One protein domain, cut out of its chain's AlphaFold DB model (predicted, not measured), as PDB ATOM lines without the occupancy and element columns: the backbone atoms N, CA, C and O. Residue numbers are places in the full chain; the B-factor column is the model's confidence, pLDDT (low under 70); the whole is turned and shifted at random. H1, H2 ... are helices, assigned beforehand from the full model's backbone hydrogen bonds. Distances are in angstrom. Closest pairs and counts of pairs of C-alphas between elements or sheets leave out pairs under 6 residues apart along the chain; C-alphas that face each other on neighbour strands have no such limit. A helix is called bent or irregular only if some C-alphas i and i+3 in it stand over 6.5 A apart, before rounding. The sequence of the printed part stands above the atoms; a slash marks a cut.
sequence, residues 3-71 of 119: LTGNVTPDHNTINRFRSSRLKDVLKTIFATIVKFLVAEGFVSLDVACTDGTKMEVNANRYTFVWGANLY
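This is residues 3 to 71 of the 119 residues of an uncharacterized protein of Bacteroides stercoris ATCC 43183 (UniProt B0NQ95). This is an open, drawn-out chain of three separate helices with no shared core: the long helix H2 makes one arm of a wide V, and the stretch of residues 40 to 52 with the short helix H3 makes the other arm, folding back from the far end of H2 with empty space between. H1 sits at the near end of H2, joined to it by a tight turn, and residues 59 to 71 stick out beyond H3 as a bare tail. The printed part has 69 residues, with three named helices in the order H1, H2, H3 and no named strand; the class is all helix, though under half of the residues, 32 of 69, are in named elements. The whole is extended, with a radius of gyration of the C-alphas of 19.8 A, and the C-alphas span 63 by 38 by 23 A.

Begin with H2, residues 23 to 39, the longest helix, and look along its C-alphas: it touches no helix. Step back along the chain to H1, residues 11 to 19, and you find that H1 and H2 meet only through their link, the three residues 20 to 22. Now go forward from Ala 39 through residues 40 to 52 to H3, residues 53 to 58. H2 and H3 are apart, with no C-alpha of the one within 8 A of the other. H1 and H3 are apart by the same measure. Look next at the backbone N and O atoms: in H1 every O i to N i+4 pair is within hydrogen-bond range. In H2 11 of 13 such pairs are within range, and in H3 0 of 2, where 0 of 3 O i to N i+3 pairs are within range either.

Find C-alpha 23 at (-54.605, -53.712, 12.628), where H2 begins; from there y climbs until C-alpha 39 at (-60.042, -28.906, 11.925), and the helix of 17 residues measures 25.4 A from first to last C-alpha. H2 is neither bent nor irregular, but only just: C-alphas 24 and 27 are 6.1 A apart. For H1, find C-alpha 11 at (-51.384, -59.476, 28.061); over its nine residues z falls to 16.028 at C-alpha 19, 12.2 A away. For H3, look at Thr 53 to Asn 58, six residues, 9.8 A from first to last C-alpha, ending at C-alpha 58 at (-34.675, -49.399, 22.784).

Read the residue numbers from 3 to 71 and you meet no gap: the printed part has no cut, and it is one domain from a full chain of 119 residues. The outline is elongated; the two C-alphas farthest apart are those of Glu 40 and Tyr 71, at 64.0 A, while the first and last printed C-alphas, of Leu 3 and Tyr 71, are 48.6 A apart. The link from H1 to H2 is tight, and the link from H2 to H3, of 13 residues, is long. Among the stretches that stand free are residues 3 to 17, of which 11 to 17 belong to H1, and residues 46 to 71, of which 53 to 58 belong to H3. In the tail, residues 59 to 71, the C-alphas lie 17 to 39 A from the mean of all C-alphas. Look last at the B-factor column: the mean pLDDT of the printed part is 74.8, with 90 for H2, 88 for H1 and 54 for H3, and the model's confidence is low, under 70, in the 25 residues from 47 to 71.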
ATOM      1  N   LEU A   3     -65.298 -52.376  30.303       74.62
ATOM      2  CA  LEU A   3     -65.458 -52.772  28.898       74.62
ATOM      3  C   LEU A   3     -65.396 -54.288  28.653       74.62
ATOM      4  O   LEU A   3     -65.798 -54.757  27.595       74.62
ATOM      5  N   THR A   4     -64.874 -55.054  29.608       79.50
ATOM      6  CA  THR A   4     -64.688 -56.506  29.502       79.50
ATOM      7  C   THR A   4     -65.614 -57.276  30.443       79.50
ATOM      8  O   THR A   4     -65.321 -58.419  30.780       79.50
ATOM      9  N   GLY A   5     -66.701 -56.659  30.925       88.44
ATOM     10  CA  GLY A   5     -67.618 -57.312  31.869       88.44
ATOM     11  C   GLY A   5     -66.941 -57.654  33.198       88.44
ATOM     12  O   GLY A   5     -67.186 -58.701  33.781       88.44
ATOM     13  N   ASN A   6     -66.025 -56.792  33.644       87.50
ATOM     14  CA  ASN A   6     -65.174 -56.987  34.818       87.50
ATOM     15  C   ASN A   6     -64.148 -58.137  34.732       87.50
ATOM     16  O   ASN A   6     -63.416 -58.365  35.690       87.50
ATOM     17  N   VAL A   7     -63.988 -58.785  33.576       87.75
ATOM     18  CA  VAL A   7     -62.917 -59.768  33.346       87.75
ATOM     19  C   VAL A   7     -61.576 -59.050  33.165       87.75
ATOM     20  O   VAL A   7     -61.510 -57.995  32.530       87.75
ATOM     21  N   THR A   8     -60.490 -59.591  33.716       87.94
ATOM     22  CA  THR A   8     -59.124 -59.086  33.497       87.94
ATOM     23  C   THR A   8     -58.458 -59.864  32.360       87.94
ATOM     24  O   THR A   8     -58.032 -60.999  32.579       87.94
ATOM     25  N   PRO A   9     -58.390 -59.310  31.134       86.62
ATOM     26  CA  PRO A   9     -57.737 -59.984  30.020       86.62
ATOM     27  C   PRO A   9     -56.224 -60.066  30.241       86.62
ATOM     28  O   PRO A   9     -55.597 -59.101  30.676       86.62
ATOM     29  N   ASP A  10     -55.642 -61.207  29.882       89.38
ATOM     30  CA  ASP A  10     -54.194 -61.391  29.881       89.38
ATOM     31  C   ASP A  10     -53.505 -60.519  28.809       89.38
ATOM     32  O   ASP A  10     -54.100 -60.154  27.785       89.38
ATOM     33  N   HIS A  11     -52.218 -60.221  29.007       87.81
ATOM     34  CA  HIS A  11     -51.384 -59.476  28.061       87.81
ATOM     35  C   HIS A  11     -51.393 -60.110  26.661       87.81
ATOM     36  O   HIS A  11     -51.455 -59.401  25.653       87.81
ATOM     37  N   ASN A  12     -51.423 -61.444  26.583       90.19
ATOM     38  CA  ASN A  12     -51.532 -62.174  25.323       90.19
ATOM     39  C   ASN A  12     -52.849 -61.896  24.598       90.19
ATOM     40  O   ASN A  12     -52.861 -61.722  23.379       90.19
ATOM     41  N   THR A  13     -53.954 -61.815  25.335       89.19
ATOM     42  CA  THR A  13     -55.282 -61.511  24.791       89.19
ATOM     43  C   THR A  13     -55.309 -60.109  24.191       89.19
ATOM     44  O   THR A  13     -55.763 -59.925  23.059       89.19
ATOM     45  N   ILE A  14     -54.735 -59.131  24.896       88.06
ATOM     46  CA  ILE A  14     -54.618 -57.749  24.415       88.06
ATOM     47  C   ILE A  14     -53.738 -57.691  23.158       88.06
ATOM     48  O   ILE A  14     -54.110 -57.064  22.163       88.06
ATOM     49  N   ASN A  15     -52.598 -58.384  23.154       89.44
ATOM     50  CA  ASN A  15     -51.701 -58.416  21.999       89.44
ATOM     51  C   ASN A  15     -52.339 -59.087  20.778       89.44
ATOM     52  O   ASN A  15     -52.225 -58.569  19.663       89.44
ATOM     53  N   ARG A  16     -53.061 -60.199  20.963       90.06
ATOM     54  CA  ARG A  16     -53.828 -60.859  19.892       90.06
ATOM     55  C   ARG A  16     -54.890 -59.930  19.323       90.06
ATOM     56  O   ARG A  16     -54.994 -59.815  18.104       90.06
ATOM     57  N   PHE A  17     -55.626 -59.215  20.168       88.50
ATOM     58  CA  PHE A  17     -56.624 -58.245  19.718       88.50
ATOM     59  C   PHE A  17     -56.001 -57.126  18.866       88.50
ATOM     60  O   PHE A  17     -56.459 -56.866  17.752       88.50
ATOM     61  N   ARG A  18     -54.894 -56.533  19.338       85.88
ATOM     62  CA  ARG A  18     -54.157 -55.474  18.623       85.88
ATOM     63  C   ARG A  18     -53.614 -55.936  17.270       85.88
ATOM     64  O   ARG A  18     -53.611 -55.168  16.316       85.88
ATOM     65  N   SER A  19     -53.128 -57.173  17.197       86.06
ATOM     66  CA  SER A  19     -52.417 -57.707  16.028       86.06
ATOM     67  C   SER A  19     -53.303 -58.395  14.993       86.06
ATOM     68  O   SER A  19     -52.851 -58.571  13.863       86.06
ATOM     69  N   SER A  20     -54.524 -58.792  15.350       85.38
ATOM     70  CA  SER A  20     -55.452 -59.459  14.431       85.38
ATOM     71  C   SER A  20     -56.626 -58.554  14.077       85.38
ATOM     72  O   SER A  20     -56.733 -58.095  12.949       85.38
ATOM     73  N   ARG A  21     -57.479 -58.247  15.055       84.75
ATOM     74  CA  ARG A  21     -58.757 -57.557  14.847       84.75
ATOM     75  C   ARG A  21     -58.604 -56.061  14.589       84.75
ATOM     76  O   ARG A  21     -59.416 -55.489  13.875       84.75
ATOM     77  N   LEU A  22     -57.592 -55.430  15.184       86.38
ATOM     78  CA  LEU A  22     -57.489 -53.969  15.220       86.38
ATOM     79  C   LEU A  22     -56.503 -53.379  14.191       86.38
ATOM     80  O   LEU A  22     -56.469 -52.165  14.027       86.38
ATOM     81  N   LYS A  23     -55.711 -54.196  13.482       82.75
ATOM     82  CA  LYS A  23     -54.605 -53.712  12.628       82.75
ATOM     83  C   LYS A  23     -55.030 -52.708  11.555       82.75
ATOM     84  O   LYS A  23     -54.396 -51.660  11.426       82.75
ATOM     85  N   ASP A  24     -56.079 -53.028  10.809       85.12
ATOM     86  CA  ASP A  24     -56.455 -52.241   9.631       85.12
ATOM     87  C   ASP A  24     -57.354 -51.061  10.010       85.12
ATOM     88  O   ASP A  24     -57.214 -49.957   9.488       85.12
ATOM     89  N   VAL A  25     -58.219 -51.265  11.004       88.56
ATOM     90  CA  VAL A  25     -59.208 -50.277  11.449       88.56
ATOM     91  C   VAL A  25     -58.570 -49.147  12.263       88.56
ATOM     92  O   VAL A  25     -58.993 -47.995  12.154       88.56
ATOM     93  N   LEU A  26     -57.531 -49.440  13.056       88.38
ATOM     94  CA  LEU A  26     -56.903 -48.448  13.936       88.38
ATOM     95  C   LEU A  26     -56.357 -47.263  13.147       88.38
ATOM     96  O   LEU A  26     -56.566 -46.123  13.548       88.38
ATOM     97  N   LYS A  27     -55.701 -47.526  12.012       86.94
ATOM     98  CA  LYS A  27     -55.125 -46.474  11.166       86.94
ATOM     99  C   LYS A  27     -56.197 -45.507  10.676       86.94
ATOM    100  O   LYS A  27     -56.001 -44.298  10.749       86.94
ATOM    101  N   THR A  28     -57.330 -46.037  10.228       91.44
ATOM    102  CA  THR A  28     -58.442 -45.242   9.703       91.44
ATOM    103  C   THR A  28     -59.081 -44.397  10.797       91.44
ATOM    104  O   THR A  28     -59.205 -43.188  10.633       91.44
ATOM    105  N   ILE A  29     -59.414 -44.999  11.945       91.81
ATOM    106  CA  ILE A  29     -60.013 -44.276  13.078       91.81
ATOM    107  C   ILE A  29     -59.061 -43.194  13.589       91.81
ATOM    108  O   ILE A  29     -59.471 -42.057  13.805       91.81
ATOM    109  N   PHE A  30     -57.780 -43.532  13.744       88.62
ATOM    110  CA  PHE A  30     -56.769 -42.589  14.198       88.62
ATOM    111  C   PHE A  30     -56.642 -41.400  13.244       88.62
ATOM    112  O   PHE A  30     -56.664 -40.255  13.689       88.62
ATOM    113  N   ALA A  31     -56.589 -41.652  11.934       90.38
ATOM    114  CA  ALA A  31     -56.544 -40.590  10.937       90.38
ATOM    115  C   ALA A  31     -57.785 -39.687  10.999       90.38
ATOM    116  O   ALA A  31     -57.650 -38.470  10.901       90.38
ATOM    117  N   THR A  32     -58.979 -40.252  11.189       93.19
ATOM    118  CA  THR A  32     -60.219 -39.473  11.319       93.19
ATOM    119  C   THR A  32     -60.199 -38.577  12.555       93.19
ATOM    120  O   THR A  32     -60.506 -37.393  12.450       93.19
ATOM    121  N   ILE A  33     -59.782 -39.106  13.708       92.94
ATOM    122  CA  ILE A  33     -59.703 -38.339  14.959       92.94
ATOM    123  C   ILE A  33     -58.687 -37.201  14.834       92.94
ATOM    124  O   ILE A  33     -58.982 -36.071  15.208       92.94
ATOM    125  N   VAL A  34     -57.507 -37.473  14.270       90.44
ATOM    126  CA  VAL A  34     -56.474 -36.445  14.077       90.44
ATOM    127  C   VAL A  34     -56.961 -35.353  13.128       90.44
ATOM    128  O   VAL A  34     -56.815 -34.178  13.441       90.44
ATOM    129  N   LYS A  35     -57.597 -35.712  12.005       90.88
ATOM    130  CA  LYS A  35     -58.181 -34.725  11.082       90.88
ATOM    131  C   LYS A  35     -59.230 -33.849  11.765       90.88
ATOM    132  O   LYS A  35     -59.237 -32.646  11.539       90.88
ATOM    133  N   PHE A  36     -60.078 -34.439  12.606       93.12
ATOM    134  CA  PHE A  36     -61.085 -33.701  13.365       93.12
ATOM    135  C   PHE A  36     -60.444 -32.712  14.352       93.12
ATOM    136  O   PHE A  36     -60.790 -31.538  14.365       93.12
ATOM    137  N   LEU A  37     -59.439 -33.152  15.113       90.19
ATOM    138  CA  LEU A  37     -58.714 -32.301  16.066       90.19
ATOM    139  C   LEU A  37     -57.970 -31.138  15.399       90.19
ATOM    140  O   LEU A  37     -57.860 -30.063  15.982       90.19
ATOM    141  N   VAL A  38     -57.454 -31.363  14.191       90.06
ATOM    142  CA  VAL A  38     -56.789 -30.328  13.392       90.06
ATOM    143  C   VAL A  38     -57.804 -29.324  12.852       90.06
ATOM    144  O   VAL A  38     -57.540 -28.127  12.896       90.06
ATOM    145  N   ALA A  39     -58.970 -29.787  12.390       90.19
ATOM    146  CA  ALA A  39     -60.042 -28.906  11.925       90.19
ATOM    147  C   ALA A  39     -60.554 -27.980  13.041       90.19
ATOM    148  O   ALA A  39     -60.799 -26.803  12.797       90.19
ATOM    149  N   GLU A  40     -60.638 -28.494  14.267       91.50
ATOM    150  CA  GLU A  40     -61.016 -27.731  15.463       91.50
ATOM    151  C   GLU A  40     -59.860 -26.886  16.046       91.50
ATOM    152  O   GLU A  40     -60.039 -26.168  17.026       91.50
ATOM    153  N   GLY A  41     -58.653 -26.962  15.474       88.06
ATOM    154  CA  GLY A  41     -57.501 -26.155  15.892       88.06
ATOM    155  C   GLY A  41     -56.851 -26.567  17.220       88.06
ATOM    156  O   GLY A  41     -55.984 -25.851  17.718       88.06
ATOM    157  N   PHE A  42     -57.212 -27.719  17.796       82.94
ATOM    158  CA  PHE A  42     -56.619 -28.213  19.049       82.94
ATOM    159  C   PHE A  42     -55.199 -28.761  18.875       82.94
ATOM    160  O   PHE A  42     -54.443 -28.842  19.844       82.94
ATOM    161  N   VAL A  43     -54.847 -29.189  17.660       81.75
ATOM    162  CA  VAL A  43     -53.563 -29.829  17.358       81.75
ATOM    163  C   VAL A  43     -52.972 -29.215  16.094       81.75
ATOM    164  O   VAL A  43     -53.605 -29.233  15.042       81.75
ATOM    165  N   SER A  44     -51.736 -28.723  16.183       74.75
ATOM    166  CA  SER A  44     -50.920 -28.357  15.025       74.75
ATOM    167  C   SER A  44     -50.073 -29.553  14.578       74.75
ATOM    168  O   SER A  44     -49.463 -30.245  15.393       74.75
ATOM    169  N   LEU A  45     -50.043 -29.824  13.271       74.75
ATOM    170  CA  LEU A  45     -49.246 -30.916  12.692       74.75
ATOM    171  C   LEU A  45     -47.806 -30.496  12.346       74.75
ATOM    172  O   LEU A  45     -47.016 -31.334  11.920       74.75
ATOM    173  N   ASP A  46     -47.461 -29.222  12.546       71.50
ATOM    174  CA  ASP A  46     -46.185 -28.641  12.113       71.50
ATOM    175  C   ASP A  46     -44.987 -29.143  12.932       71.50
ATOM    176  O   ASP A  46     -43.867 -29.209  12.427       71.50
ATOM    177  N   VAL A  47     -45.209 -29.519  14.199       65.44
ATOM    178  CA  VAL A  47     -44.148 -29.967  15.109       65.44
ATOM    179  C   VAL A  47     -44.572 -31.247  15.822       65.44
ATOM    180  O   VAL A  47     -45.332 -31.237  16.787       65.44
ATOM    181  N   ALA A  48     -44.034 -32.381  15.370       64.88
ATOM    182  CA  ALA A  48     -44.189 -33.655  16.059       64.88
ATOM    183  C   ALA A  48     -43.202 -33.747  17.237       64.88
ATOM    184  O   ALA A  48     -42.076 -34.227  17.091       64.88
ATOM    185  N   CYS A  49     -43.621 -33.301  18.422       60.09
ATOM    186  CA  CYS A  49     -42.853 -33.465  19.659       60.09
ATOM    187  C   CYS A  49     -42.886 -34.931  20.116       60.09
ATOM    188  O   CYS A  49     -43.685 -35.325  20.963       60.09
ATOM    189  N   THR A  50     -42.017 -35.762  19.546       61.69
ATOM    190  CA  THR A  50     -41.739 -37.083  20.117       61.69
ATOM    191  C   THR A  50     -40.770 -36.874  21.273       61.69
ATOM    192  O   THR A  50     -39.597 -36.592  21.041       61.69
ATOM    193  N   ASP A  51     -41.258 -36.961  22.512       57.19
ATOM    194  CA  ASP A  51     -40.396 -36.961  23.695       57.19
ATOM    195  C   ASP A  51     -39.312 -38.044  23.524       57.19
ATOM    196  O   ASP A  51     -39.604 -39.228  23.313       57.19
ATOM    197  N   GLY A  52     -38.047 -37.617  23.559       55.12
ATOM    198  CA  GLY A  52     -36.875 -38.459  23.331       55.12
ATOM    199  C   GLY A  52     -36.735 -39.621  24.320       55.12
ATOM    200  O   GLY A  52     -35.956 -40.540  24.064       55.12
ATOM    201  N   THR A  53     -37.519 -39.654  25.402       55.88
ATOM    202  CA  THR A  53     -37.511 -40.737  26.398       55.88
ATOM    203  C   THR A  53     -37.786 -42.130  25.822       55.88
ATOM    204  O   THR A  53     -37.227 -43.105  26.319       55.88
ATOM    205  N   LYS A  54     -38.584 -42.276  24.753       55.31
ATOM    206  CA  LYS A  54     -38.882 -43.603  24.165       55.31
ATOM    207  C   LYS A  54     -37.823 -44.128  23.194       55.31
ATOM    208  O   LYS A  54     -37.688 -45.345  23.073       55.31
ATOM    209  N   MET A  55     -37.063 -43.257  22.525       53.94
ATOM    210  CA  MET A  55     -35.990 -43.703  21.623       53.94
ATOM    211  C   MET A  55     -34.778 -44.240  22.392       53.94
ATOM    212  O   MET A  55     -34.128 -45.176  21.932       53.94
ATOM    213  N   GLU A  56     -34.508 -43.714  23.590       52.41
ATOM    214  CA  GLU A  56     -33.384 -44.176  24.412       52.41
ATOM    215  C   GLU A  56     -33.622 -45.534  25.096       52.41
ATOM    216  O   GLU A  56     -32.656 -46.218  25.421       52.41
ATOM    217  N   VAL A  57     -34.875 -45.970  25.282       55.78
ATOM    218  CA  VAL A  57     -35.200 -47.255  25.943       55.78
ATOM    219  C   VAL A  57     -34.881 -48.466  25.059       55.78
ATOM    220  O   VAL A  57     -34.456 -49.501  25.565       55.78
ATOM    221  N   ASN A  58     -35.049 -48.344  23.738       52.78
ATOM    222  CA  ASN A  58     -34.675 -49.399  22.784       52.78
ATOM    223  C   ASN A  58     -33.192 -49.320  22.364       52.78
ATOM    224  O   ASN A  58     -32.639 -50.275  21.825       52.78
ATOM    225  N   ALA A  59     -32.526 -48.196  22.636       53.84
ATOM    226  CA  ALA A  59     -31.082 -48.067  22.520       53.84
ATOM    227  C   ALA A  59     -30.431 -48.636  23.788       53.84
ATOM    228  O   ALA A  59     -29.994 -47.896  24.670       53.84
ATOM    229  N   ASN A  60     -30.390 -49.963  23.902       57.66
ATOM    230  CA  ASN A  60     -29.687 -50.620  24.995       57.66
ATOM    231  C   ASN A  60     -28.194 -50.236  24.970       57.66
ATOM    232  O   ASN A  60     -27.391 -50.860  24.280       57.66
ATOM    233  N   ARG A  61     -27.813 -49.203  25.729       57.09
ATOM    234  CA  ARG A  61     -26.419 -48.752  25.869       57.09
ATOM    235  C   ARG A  61     -25.542 -49.768  26.614       57.09
ATOM    236  O   ARG A  61     -24.329 -49.594  26.641       57.09
ATOM    237  N   TYR A  62     -26.138 -50.820  27.185       53.72
ATOM    238  CA  TYR A  62     -25.460 -51.849  27.966       53.72
ATOM    239  C   TYR A  62     -26.108 -53.232  27.760       53.72
ATOM    240  O   TYR A  62     -26.865 -53.722  28.599       53.72
ATOM    241  N   THR A  63     -25.798 -53.916  26.655       51.62
ATOM    242  CA  THR A  63     -26.114 -55.347  26.486       51.62
ATOM    243  C   THR A  63     -25.180 -56.198  27.353       51.62
ATOM    244  O   THR A  63     -24.229 -56.796  26.855       51.62
ATOM    245  N   PHE A  64     -25.423 -56.256  28.661       48.12
ATOM    246  CA  PHE A  64     -24.802 -57.274  29.504       48.12
ATOM    247  C   PHE A  64     -25.594 -58.573  29.371       48.12
ATOM    248  O   PHE A  64     -26.699 -58.705  29.892       48.12
ATOM    249  N   VAL A  65     -25.023 -59.532  28.644       47.56
ATOM    250  CA  VAL A  65     -25.517 -60.909  28.599       47.56
ATOM    251  C   VAL A  65     -24.997 -61.614  29.848       47.56
ATOM    252  O   VAL A  65     -23.792 -61.793  30.009       47.56
ATOM    253  N   TRP A  66     -25.898 -62.009  30.747       43.38
ATOM    254  CA  TRP A  66     -25.561 -62.974  31.789       43.38
ATOM    255  C   TRP A  66     -25.259 -64.314  31.114       43.38
ATOM    256  O   TRP A  66     -26.138 -64.922  30.505       43.38
ATOM    257  N   GLY A  67     -24.006 -64.761  31.198       46.53
ATOM    258  CA  GLY A  67     -23.609 -66.108  30.803       46.53
ATOM    259  C   GLY A  67     -24.215 -67.121  31.766       46.53
ATOM    260  O   GLY A  67     -23.575 -67.519  32.735       46.53
ATOM    261  N   ALA A  68     -25.462 -67.522  31.524       44.38
ATOM    262  CA  ALA A  68     -26.026 -68.691  32.173       44.38
ATOM    263  C   ALA A  68     -25.298 -69.930  31.632       44.38
ATOM    264  O   ALA A  68     -25.327 -70.214  30.436       44.38
ATOM    265  N   ASN A  69     -24.601 -70.605  32.543       47.41
ATOM    266  CA  ASN A  69     -23.915 -71.885  32.419       47.41
ATOM    267  C   ASN A  69     -24.597 -72.851  31.425       47.41
ATOM    268  O   ASN A  69     -25.522 -73.576  31.791       47.41
ATOM    269  N   LEU A  70     -24.136 -72.879  30.169       47.69
ATOM    270  CA  LEU A  70     -24.496 -73.938  29.230       47.69
ATOM    271  C   LEU A  70     -23.648 -75.163  29.588       47.69
ATOM    272  O   LEU A  70     -22.490 -75.261  29.184       47.69
ATOM    273  N   TYR A  71     -24.214 -76.106  30.347       48.19
ATOM    274  CA  TYR A  71     -23.643 -77.448  30.458       48.19
ATOM    275  C   TYR A  71     -23.877 -78.170  29.123       48.19
ATOM    276  O   TYR A  71     -24.823 -78.937  28.963       48.19
TER     277      TYR A  71